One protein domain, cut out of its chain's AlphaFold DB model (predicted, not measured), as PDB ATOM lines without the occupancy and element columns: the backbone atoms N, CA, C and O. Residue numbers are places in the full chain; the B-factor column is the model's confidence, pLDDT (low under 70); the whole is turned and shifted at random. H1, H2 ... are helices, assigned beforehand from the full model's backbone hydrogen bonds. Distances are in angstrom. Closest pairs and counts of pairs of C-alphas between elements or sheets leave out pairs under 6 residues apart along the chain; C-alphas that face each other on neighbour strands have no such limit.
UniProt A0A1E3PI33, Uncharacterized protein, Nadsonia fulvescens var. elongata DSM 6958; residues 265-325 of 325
ATOM      1  N   PRO A 265      -9.290   0.630 -31.861       91.81
ATOM      2  CA  PRO A 265      -8.486   0.635 -33.081       91.81
ATOM      3  C   PRO A 265      -9.272   1.088 -34.322       91.81
ATOM      4  O   PRO A 265      -8.659   1.311 -35.366       91.81
ATOM      5  N   SER A 266     -10.594   1.248 -34.228       90.44
ATOM      6  CA  SER A 266     -11.464   1.711 -35.316       90.44
ATOM      7  C   SER A 266     -11.853   3.188 -35.204       90.44
ATOM      8  O   SER A 266     -12.634   3.682 -36.012       90.44
ATOM      9  N   SER A 267     -11.275   3.933 -34.255       90.38
ATOM     10  CA  SER A 267     -11.610   5.351 -34.080       90.38
ATOM     11  C   SER A 267     -11.310   6.208 -35.325       90.38
ATOM     12  O   SER A 267     -10.229   6.132 -35.918       90.38
ATOM     13  N   ASP A 268     -12.240   7.099 -35.686       86.94
ATOM     14  CA  ASP A 268     -12.124   7.977 -36.864       86.94
ATOM     15  C   ASP A 268     -10.836   8.799 -36.865       86.94
ATOM     16  O   ASP A 268     -10.147   8.911 -37.880       86.94
ATOM     17  N   GLY A 269     -10.495   9.376 -35.710       88.50
ATOM     18  CA  GLY A 269      -9.311  10.218 -35.556       88.50
ATOM     19  C   GLY A 269      -8.018   9.468 -35.875       88.50
ATOM     20  O   GLY A 269      -7.133  10.024 -36.530       88.50
ATOM     21  N   LEU A 270      -7.940   8.197 -35.475       91.56
ATOM     22  CA  LEU A 270      -6.820   7.314 -35.779       91.56
ATOM     23  C   LEU A 270      -6.742   7.040 -37.283       91.56
ATOM     24  O   LEU A 270      -5.699   7.275 -37.892       91.56
ATOM     25  N   TRP A 271      -7.841   6.604 -37.901       90.38
ATOM     26  CA  TRP A 271      -7.847   6.239 -39.318       90.38
ATOM     27  C   TRP A 271      -7.630   7.428 -40.248       90.38
ATOM     28  O   TRP A 271      -6.824   7.332 -41.172       90.38
ATOM     29  N   ILE A 272      -8.245   8.582 -39.977       87.75
ATOM     30  CA  ILE A 272      -7.980   9.818 -40.726       87.75
ATOM     31  C   ILE A 272      -6.493  10.181 -40.637       87.75
ATOM     32  O   ILE A 272      -5.893  10.590 -41.633       87.75
ATOM     33  N   TYR A 273      -5.876  10.029 -39.462       90.25
ATOM     34  CA  TYR A 273      -4.456  10.321 -39.286       90.25
ATOM     35  C   TYR A 273      -3.555   9.336 -40.043       90.25
ATOM     36  O   TYR A 273      -2.649   9.767 -40.755       90.25
ATOM     37  N   VAL A 274      -3.816   8.030 -39.944       89.88
ATOM     38  CA  VAL A 274      -3.055   6.992 -40.662       89.88
ATOM     39  C   VAL A 274      -3.167   7.181 -42.176       89.88
ATOM     40  O   VAL A 274      -2.166   7.118 -42.891       89.88
ATOM     41  N   VAL A 275      -4.364   7.501 -42.664       86.12
ATOM     42  CA  VAL A 275      -4.596   7.816 -44.073       86.12
ATOM     43  C   VAL A 275      -3.795   9.044 -44.489       86.12
ATOM     44  O   VAL A 275      -3.130   8.999 -45.517       86.12
ATOM     45  N   LYS A 276      -3.794  10.133 -43.708       86.81
ATOM     46  CA  LYS A 276      -2.969  11.325 -43.997       86.81
ATOM     47  C   LYS A 276      -1.477  11.004 -44.056       86.81
ATOM     48  O   LYS A 276      -0.758  11.585 -44.863       86.81
ATOM     49  N   MET A 277      -1.031  10.081 -43.209       86.56
ATOM     50  CA  MET A 277       0.352   9.631 -43.136       86.56
ATOM     51  C   MET A 277       0.828   8.837 -44.360       86.56
ATOM     52  O   MET A 277       2.031   8.808 -44.601       86.56
ATOM     53  N   ARG A 278      -0.081   8.212 -45.124       83.75
ATOM     54  CA  ARG A 278       0.238   7.374 -46.302       83.75
ATOM     55  C   ARG A 278       1.146   6.179 -45.997       83.75
ATOM     56  O   ARG A 278       1.901   5.732 -46.856       83.75
ATOM     57  N   ASP A 279       1.063   5.651 -44.782       84.88
ATOM     58  CA  ASP A 279       1.880   4.520 -44.347       84.88
ATOM     59  C   ASP A 279       1.082   3.211 -44.437       84.88
ATOM     60  O   ASP A 279       0.321   2.847 -43.536       84.88
ATOM     61  N   ILE A 280       1.251   2.504 -45.559       84.69
ATOM     62  CA  ILE A 280       0.552   1.241 -45.844       84.69
ATOM     63  C   ILE A 280       0.929   0.158 -44.825       84.69
ATOM     64  O   ILE A 280       0.093  -0.677 -44.481       84.69
ATOM     65  N   ALA A 281       2.167   0.164 -44.319       89.12
ATOM     66  CA  ALA A 281       2.604  -0.821 -43.336       89.12
ATOM     67  C   ALA A 281       1.840  -0.640 -42.018       89.12
ATOM     68  O   ALA A 281       1.316  -1.613 -41.475       89.12
ATOM     69  N   VAL A 282       1.693   0.608 -41.561       91.50
ATOM     70  CA  VAL A 282       0.880   0.948 -40.384       91.50
ATOM     71  C   VAL A 282      -0.588   0.579 -40.599       91.50
ATOM     72  O   VAL A 282      -1.192  -0.002 -39.700       91.50
ATOM     73  N   MET A 283      -1.159   0.851 -41.780       89.56
ATOM     74  CA  MET A 283      -2.543   0.460 -42.099       89.56
ATOM     75  C   MET A 283      -2.745  -1.053 -42.000       89.56
ATOM     76  O   MET A 283      -3.642  -1.500 -41.289       89.56
ATOM     77  N   LYS A 284      -1.888  -1.845 -42.657       89.62
ATOM     78  CA  LYS A 284      -1.976  -3.314 -42.639       89.62
ATOM     79  C   LYS A 284      -1.829  -3.869 -41.224       89.62
ATOM     80  O   LYS A 284      -2.572  -4.765 -40.837       89.62
ATOM     81  N   GLN A 285      -0.906  -3.324 -40.434       93.38
ATOM     82  CA  GLN A 285      -0.737  -3.737 -39.040       93.38
ATOM     83  C   GLN A 285      -1.950  -3.365 -38.178       93.38
ATOM     84  O   GLN A 285      -2.379  -4.176 -37.364       93.38
ATOM     85  N   LEU A 286      -2.549  -2.189 -38.378       93.31
ATOM     86  CA  LEU A 286      -3.759  -1.791 -37.656       93.31
ATOM     87  C   LEU A 286      -4.953  -2.706 -37.988       93.31
ATOM     88  O   LEU A 286      -5.690  -3.092 -37.083       93.31
ATOM     89  N   GLN A 287      -5.086  -3.128 -39.248       90.62
ATOM     90  CA  GLN A 287      -6.085  -4.124 -39.665       90.62
ATOM     91  C   GLN A 287      -5.847  -5.491 -39.028       90.62
ATOM     92  O   GLN A 287      -6.779  -6.109 -38.524       90.62
ATOM     93  N   GLN A 288      -4.594  -5.955 -38.984       92.50
ATOM     94  CA  GLN A 288      -4.232  -7.211 -38.311       92.50
ATOM     95  C   GLN A 288      -4.537  -7.194 -36.808       92.50
ATOM     96  O   GLN A 288      -4.711  -8.248 -36.198       92.50
ATOM     97  N   LEU A 289      -4.593  -6.007 -36.204       92.56
ATOM     98  CA  LEU A 289      -5.000  -5.810 -34.816       92.56
ATOM     99  C   LEU A 289      -6.527  -5.708 -34.643       92.56
ATOM    100  O   LEU A 289      -6.984  -5.496 -33.524       92.56
ATOM    101  N   GLY A 290      -7.308  -5.878 -35.714       90.69
ATOM    102  CA  GLY A 290      -8.771  -5.829 -35.699       90.69
ATOM    103  C   GLY A 290      -9.362  -4.429 -35.877       90.69
ATOM    104  O   GLY A 290     -10.558  -4.254 -35.672       90.69
ATOM    105  N   GLY A 291      -8.552  -3.428 -36.235       90.56
ATOM    106  CA  GLY A 291      -9.054  -2.103 -36.586       90.56
ATOM    107  C   GLY A 291      -9.664  -2.084 -37.985       90.56
ATOM    108  O   GLY A 291      -9.099  -2.641 -38.927       90.56
ATOM    109  N   SER A 292     -10.769  -1.368 -38.147       88.00
ATOM    110  CA  SER A 292     -11.414  -1.130 -39.438       88.00
ATOM    111  C   SER A 292     -11.609   0.372 -39.669       88.00
ATOM    112  O   SER A 292     -11.965   1.096 -38.736       88.00
ATOM    113  N   PRO A 293     -11.347   0.879 -40.888       85.94
ATOM    114  CA  PRO A 293     -11.589   2.279 -41.192       85.94
ATOM    115  C   PRO A 293     -13.088   2.563 -41.193       85.94
ATOM    116  O   PRO A 293     -13.870   1.840 -41.810       85.94
ATOM    117  N   SER A 294     -13.479   3.659 -40.557       80.25
ATOM    118  CA  SER A 294     -14.854   4.139 -40.605       80.25
ATOM    119  C   SER A 294     -15.243   4.688 -41.976       80.25
ATOM    120  O   SER A 294     -14.404   4.996 -42.833       80.25
ATOM    121  N   ILE A 295     -16.547   4.875 -42.173       78.44
ATOM    122  CA  ILE A 295     -17.104   5.457 -43.395       78.44
ATOM    123  C   ILE A 295     -16.556   6.878 -43.619       78.44
ATOM    124  O   ILE A 295     -16.253   7.233 -44.762       78.44
ATOM    125  N   GLU A 296     -16.381   7.695 -42.573       79.88
ATOM    126  CA  GLU A 296     -15.732   9.009 -42.677       79.88
ATOM    127  C   GLU A 296     -14.289   8.900 -43.168       79.88
ATOM    128  O   GLU A 296     -13.898   9.629 -44.085       79.88
ATOM    129  N   ALA A 297     -13.501   7.982 -42.601       77.44
ATOM    130  CA  ALA A 297     -12.121   7.769 -43.025       77.44
ATOM    131  C   ALA A 297     -12.052   7.294 -44.486       77.44
ATOM    132  O   ALA A 297     -11.211   7.772 -45.248       77.44
ATOM    133  N   ILE A 298     -12.981   6.434 -44.914       78.88
ATOM    134  CA  ILE A 298     -13.110   5.985 -46.308       78.88
ATOM    135  C   ILE A 298     -13.501   7.136 -47.239       78.88
ATOM    136  O   ILE A 298     -12.912   7.291 -48.309       78.88
ATOM    137  N   LYS A 299     -14.449   7.993 -46.849       80.44
ATOM    138  CA  LYS A 299     -14.793   9.203 -47.618       80.44
ATOM    139  C   LYS A 299     -13.596  10.144 -47.734       80.44
ATOM    140  O   LYS A 299     -13.371  10.706 -48.804       80.44
ATOM    141  N   TYR A 300     -12.827  10.302 -46.658       79.31
ATOM    142  CA  TYR A 300     -11.599  11.090 -46.654       79.31
ATOM    143  C   TYR A 300     -10.543  10.492 -47.597       79.31
ATOM    144  O   TYR A 300      -9.942  11.232 -48.376       79.31
ATOM    145  N   MET A 301     -10.375   9.164 -47.600       73.81
ATOM    146  CA  MET A 301      -9.550   8.457 -48.586       73.81
ATOM    147  C   MET A 301     -10.026   8.761 -50.012       73.81
ATOM    148  O   MET A 301      -9.275   9.285 -50.820       73.81
ATOM    149  N   ASN A 302     -11.298   8.546 -50.328       73.88
ATOM    150  CA  ASN A 302     -11.773   8.732 -51.701       73.88
ATOM    151  C   ASN A 302     -11.625  10.186 -52.193       73.88
ATOM    152  O   ASN A 302     -11.206  10.408 -53.319       73.88
ATOM    153  N   ARG A 303     -11.879  11.192 -51.341       76.88
ATOM    154  CA  ARG A 303     -11.775  12.616 -51.726       76.88
ATOM    155  C   ARG A 303     -10.350  13.106 -51.964       76.88
ATOM    156  O   ARG A 303     -10.154  14.086 -52.677       76.88
ATOM    157  N   HIS A 304      -9.363  12.492 -51.317       69.94
ATOM    158  CA  HIS A 304      -7.978  12.968 -51.351       69.94
ATOM    159  C   HIS A 304      -7.035  12.057 -52.152       69.94
ATOM    160  O   HIS A 304      -5.869  12.418 -52.326       69.94
ATOM    161  N   TYR A 305      -7.522  10.914 -52.652       64.69
ATOM    162  CA  TYR A 305      -6.708   9.885 -53.310       64.69
ATOM    163  C   TYR A 305      -7.103   9.577 -54.767       64.69
ATOM    164  O   TYR A 305      -6.662   8.566 -55.305       64.69
ATOM    165  N   ASP A 306      -7.797  10.488 -55.459       52.41
ATOM    166  CA  ASP A 306      -8.109  10.425 -56.907       52.41
ATOM    167  C   ASP A 306      -6.875  10.492 -57.853       52.41
ATOM    168  O   ASP A 306      -6.983  10.844 -59.028       52.41
ATOM    169  N   LYS A 307      -5.666  10.146 -57.384       48.06
ATOM    170  CA  LYS A 307      -4.485   9.966 -58.244       48.06
ATOM    171  C   LYS A 307      -3.928   8.539 -58.104       48.06
ATOM    172  O   LYS A 307      -3.599   8.128 -56.991       48.06
ATOM    173  N   PRO A 308      -3.754   7.799 -59.216       44.31
ATOM    174  CA  PRO A 308      -3.703   6.330 -59.264       44.31
ATOM    175  C   PRO A 308      -2.403   5.671 -58.757       44.31
ATOM    176  O   PRO A 308      -2.144   4.520 -59.082       44.31
ATOM    177  N   ASN A 309      -1.569   6.348 -57.966       43.91
ATOM    178  CA  ASN A 309      -0.178   5.915 -57.764       43.91
ATOM    179  C   ASN A 309       0.187   5.396 -56.366       43.91
ATOM    180  O   ASN A 309       1.373   5.204 -56.113       43.91
ATOM    181  N   ILE A 310      -0.756   5.188 -55.439       50.25
ATOM    182  CA  ILE A 310      -0.382   4.798 -54.057       50.25
ATOM    183  C   ILE A 310      -1.109   3.552 -53.549       50.25
ATOM    184  O   ILE A 310      -0.486   2.725 -52.892       50.25
ATOM    185  N   PHE A 311      -2.382   3.367 -53.890       50.22
ATOM    186  CA  PHE A 311      -3.101   2.130 -53.593       50.22
ATOM    187  C   PHE A 311      -3.371   1.407 -54.900       50.22
ATOM    188  O   PHE A 311      -3.932   2.002 -55.824       50.22
ATOM    189  N   SER A 312      -2.982   0.135 -55.000       53.72
ATOM    190  CA  SER A 312      -3.484  -0.660 -56.112       53.72
ATOM    191  C   SER A 312      -5.005  -0.765 -55.972       53.72
ATOM    192  O   SER A 312      -5.551  -0.753 -54.866       53.72
ATOM    193  N   VAL A 313      -5.712  -0.890 -57.094       52.38
ATOM    194  CA  VAL A 313      -7.157  -1.167 -57.092       52.38
ATOM    195  C   VAL A 313      -7.475  -2.402 -56.232       52.38
ATOM    196  O   VAL A 313      -8.538  -2.456 -55.623       52.38
ATOM    197  N   LYS A 314      -6.524  -3.344 -56.106       54.84
ATOM    198  CA  LYS A 314      -6.607  -4.479 -55.180       54.84
ATOM    199  C   LYS A 314      -6.551  -4.057 -53.714       54.84
ATOM    200  O   LYS A 314      -7.419  -4.479 -52.975       54.84
ATOM    201  N   ASP A 315      -5.640  -3.177 -53.298       56.91
ATOM    202  CA  ASP A 315      -5.569  -2.728 -51.894       56.91
ATOM    203  C   ASP A 315      -6.858  -1.999 -51.465       56.91
ATOM    204  O   ASP A 315      -7.342  -2.187 -50.352       56.91
ATOM    205  N   LEU A 316      -7.461  -1.198 -52.355       55.25
ATOM    206  CA  LEU A 316      -8.756  -0.554 -52.088       55.25
ATOM    207  C   LEU A 316      -9.930  -1.543 -52.122       55.25
ATOM    208  O   LEU A 316     -10.890  -1.362 -51.372       55.25
ATOM    209  N   ALA A 317      -9.873  -2.569 -52.974       56.06
ATOM    210  CA  ALA A 317     -10.870  -3.637 -53.021       56.06
ATOM    211  C   ALA A 317     -10.789  -4.549 -51.786       56.06
ATOM    212  O   ALA A 317     -11.826  -4.880 -51.223       56.06
ATOM    213  N   ASP A 318      -9.585  -4.868 -51.312       59.09
ATOM    214  CA  ASP A 318      -9.349  -5.648 -50.097       59.09
ATOM    215  C   ASP A 318      -9.849  -4.879 -48.863       59.09
ATOM    216  O   ASP A 318     -10.513  -5.450 -48.005       59.09
ATOM    217  N   ILE A 319      -9.639  -3.556 -48.810       55.97
ATOM    218  CA  ILE A 319     -10.210  -2.698 -47.755       55.97
ATOM    219  C   ILE A 319     -11.750  -2.640 -47.838       55.97
ATOM    220  O   ILE A 319     -12.410  -2.660 -46.802       55.97
ATOM    221  N   ARG A 320     -12.337  -2.571 -49.045       53.50
ATOM    222  CA  ARG A 320     -13.802  -2.498 -49.250       53.50
ATOM    223  C   ARG A 320     -14.534  -3.818 -49.009       53.50
ATOM    224  O   ARG A 320     -15.672  -3.788 -48.554       53.50
ATOM    225  N   ASN A 321     -13.923  -4.954 -49.327       51.97
ATOM    226  CA  ASN A 321     -14.551  -6.264 -49.141       51.97
ATOM    227  C   ASN A 321     -14.653  -6.643 -47.657       51.97
ATOM    228  O   ASN A 321     -15.574  -7.357 -47.287       51.97
ATOM    229  N   ILE A 322     -13.772  -6.108 -46.807       48.84
ATOM    230  CA  ILE A 322     -13.761  -6.366 -45.358       48.84
ATOM    231  C   ILE A 322     -14.747  -5.455 -44.598       48.84
ATOM    232  O   ILE A 322     -15.170  -5.797 -43.504       48.84
ATOM    233  N   SER A 323     -15.151  -4.304 -45.152       42.25
ATOM    234  CA  SER A 323     -16.127  -3.406 -44.500       42.25
ATOM    235  C   SER A 323     -17.595  -3.798 -44.716       42.25
ATOM    236  O   SER A 323     -18.477  -3.122 -44.193       42.25
ATOM    237  N   ASN A 324     -17.854  -4.815 -45.543       39.41
ATOM    238  CA  ASN A 324     -19.195  -5.286 -45.903       39.41
ATOM    239  C   ASN A 324     -19.538  -6.663 -45.292       39.41
ATOM    240  O   ASN A 324     -20.603  -7.196 -45.604       39.41
ATOM    241  N   GLU A 325     -18.660  -7.216 -44.448       38.47
ATOM    242  CA  GLU A 325     -18.928  -8.354 -43.549       38.47
ATOM    243  C   GLU A 325     -19.126  -7.857 -42.111       38.47
ATOM    244  O   GLU A 325     -20.002  -8.415 -41.414       38.47
TER     245      GLU A 325
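This is residues 265 to 325 of the 325 residues of an uncharacterized protein of Nadsonia fulvescens var. elongata DSM 6958 (UniProt A0A1E3PI33). Four short helices stand roughly alongside one another as a small, loose bundle, with H1 and H3 side by side, H2 folding back next to H1, and H4 set a little off on the side away from H1. Seen end on, they mark the corners of a rough square, with H1 and H4 at opposite corners; H1 and H3 run one way, H2 and H4 back the other. The printed part has 61 residues with four named helices, in the order H1, H2, H3, H4, and no named strand; its class is all helix. The whole is compact, with a radius of gyration of the C-alphas of 10.6 A, and rounded, with spans of 27 by 22 by 21 A.

Start at the first helix, H1, residues 268 to 277. After a tight link of two residues comes H2, residues 280 to 288; the two only just touch, and only at the corner by their link, with 3 pairs of C-alphas within 8 A. Their closest C-alphas are those of Val 274 and Met 283, 6.7 A apart, and the helices run opposite ways at a shallow tilt of 31 degrees. Go on across a short link of six residues to H3, residues 295 to 304, which touches H1: look at the C-alphas of Ile 272 and Ala 297, their closest, 5.2 A apart. H1 and H3 run the same way at a shallow tilt of 25 degrees. H2 and H3 are apart. A short link of eight residues then leads to H4, residues 313 to 322, which touches no helix; it is near H2 and near H3, with 5 pairs of C-alphas within 10 A in each case, and apart from H1. In H1, H2 and H3 every O i to N i+4 pair is within hydrogen-bond range; in H4, 5 of 6 are.

Find C-alpha 268 at (-12.124, 7.977, -36.864); from there H1 runs 14.1 A to C-alpha 277 at (0.352, 9.631, -43.136). H2 begins at C-alpha 280 and covers 12.3 A to C-alpha 288. H3 runs 14.2 A from C-alpha 295 to C-alpha 304. H4 runs 14.4 A from C-alpha 313 to C-alpha 322, which you will find at (-13.761, -6.366, -45.358).

The two C-alphas farthest apart are those of Leu 289 and Lys 307, at 28.2 A. The printed part has no cut, and no link between helices is long. Its last residue, Glu 325, is the chain's last. Look at the B-factor column for the model's confidence: the mean pLDDT of the printed part is 73.9, residues 304 to 325 are under 70, and H4 has a mean of 54.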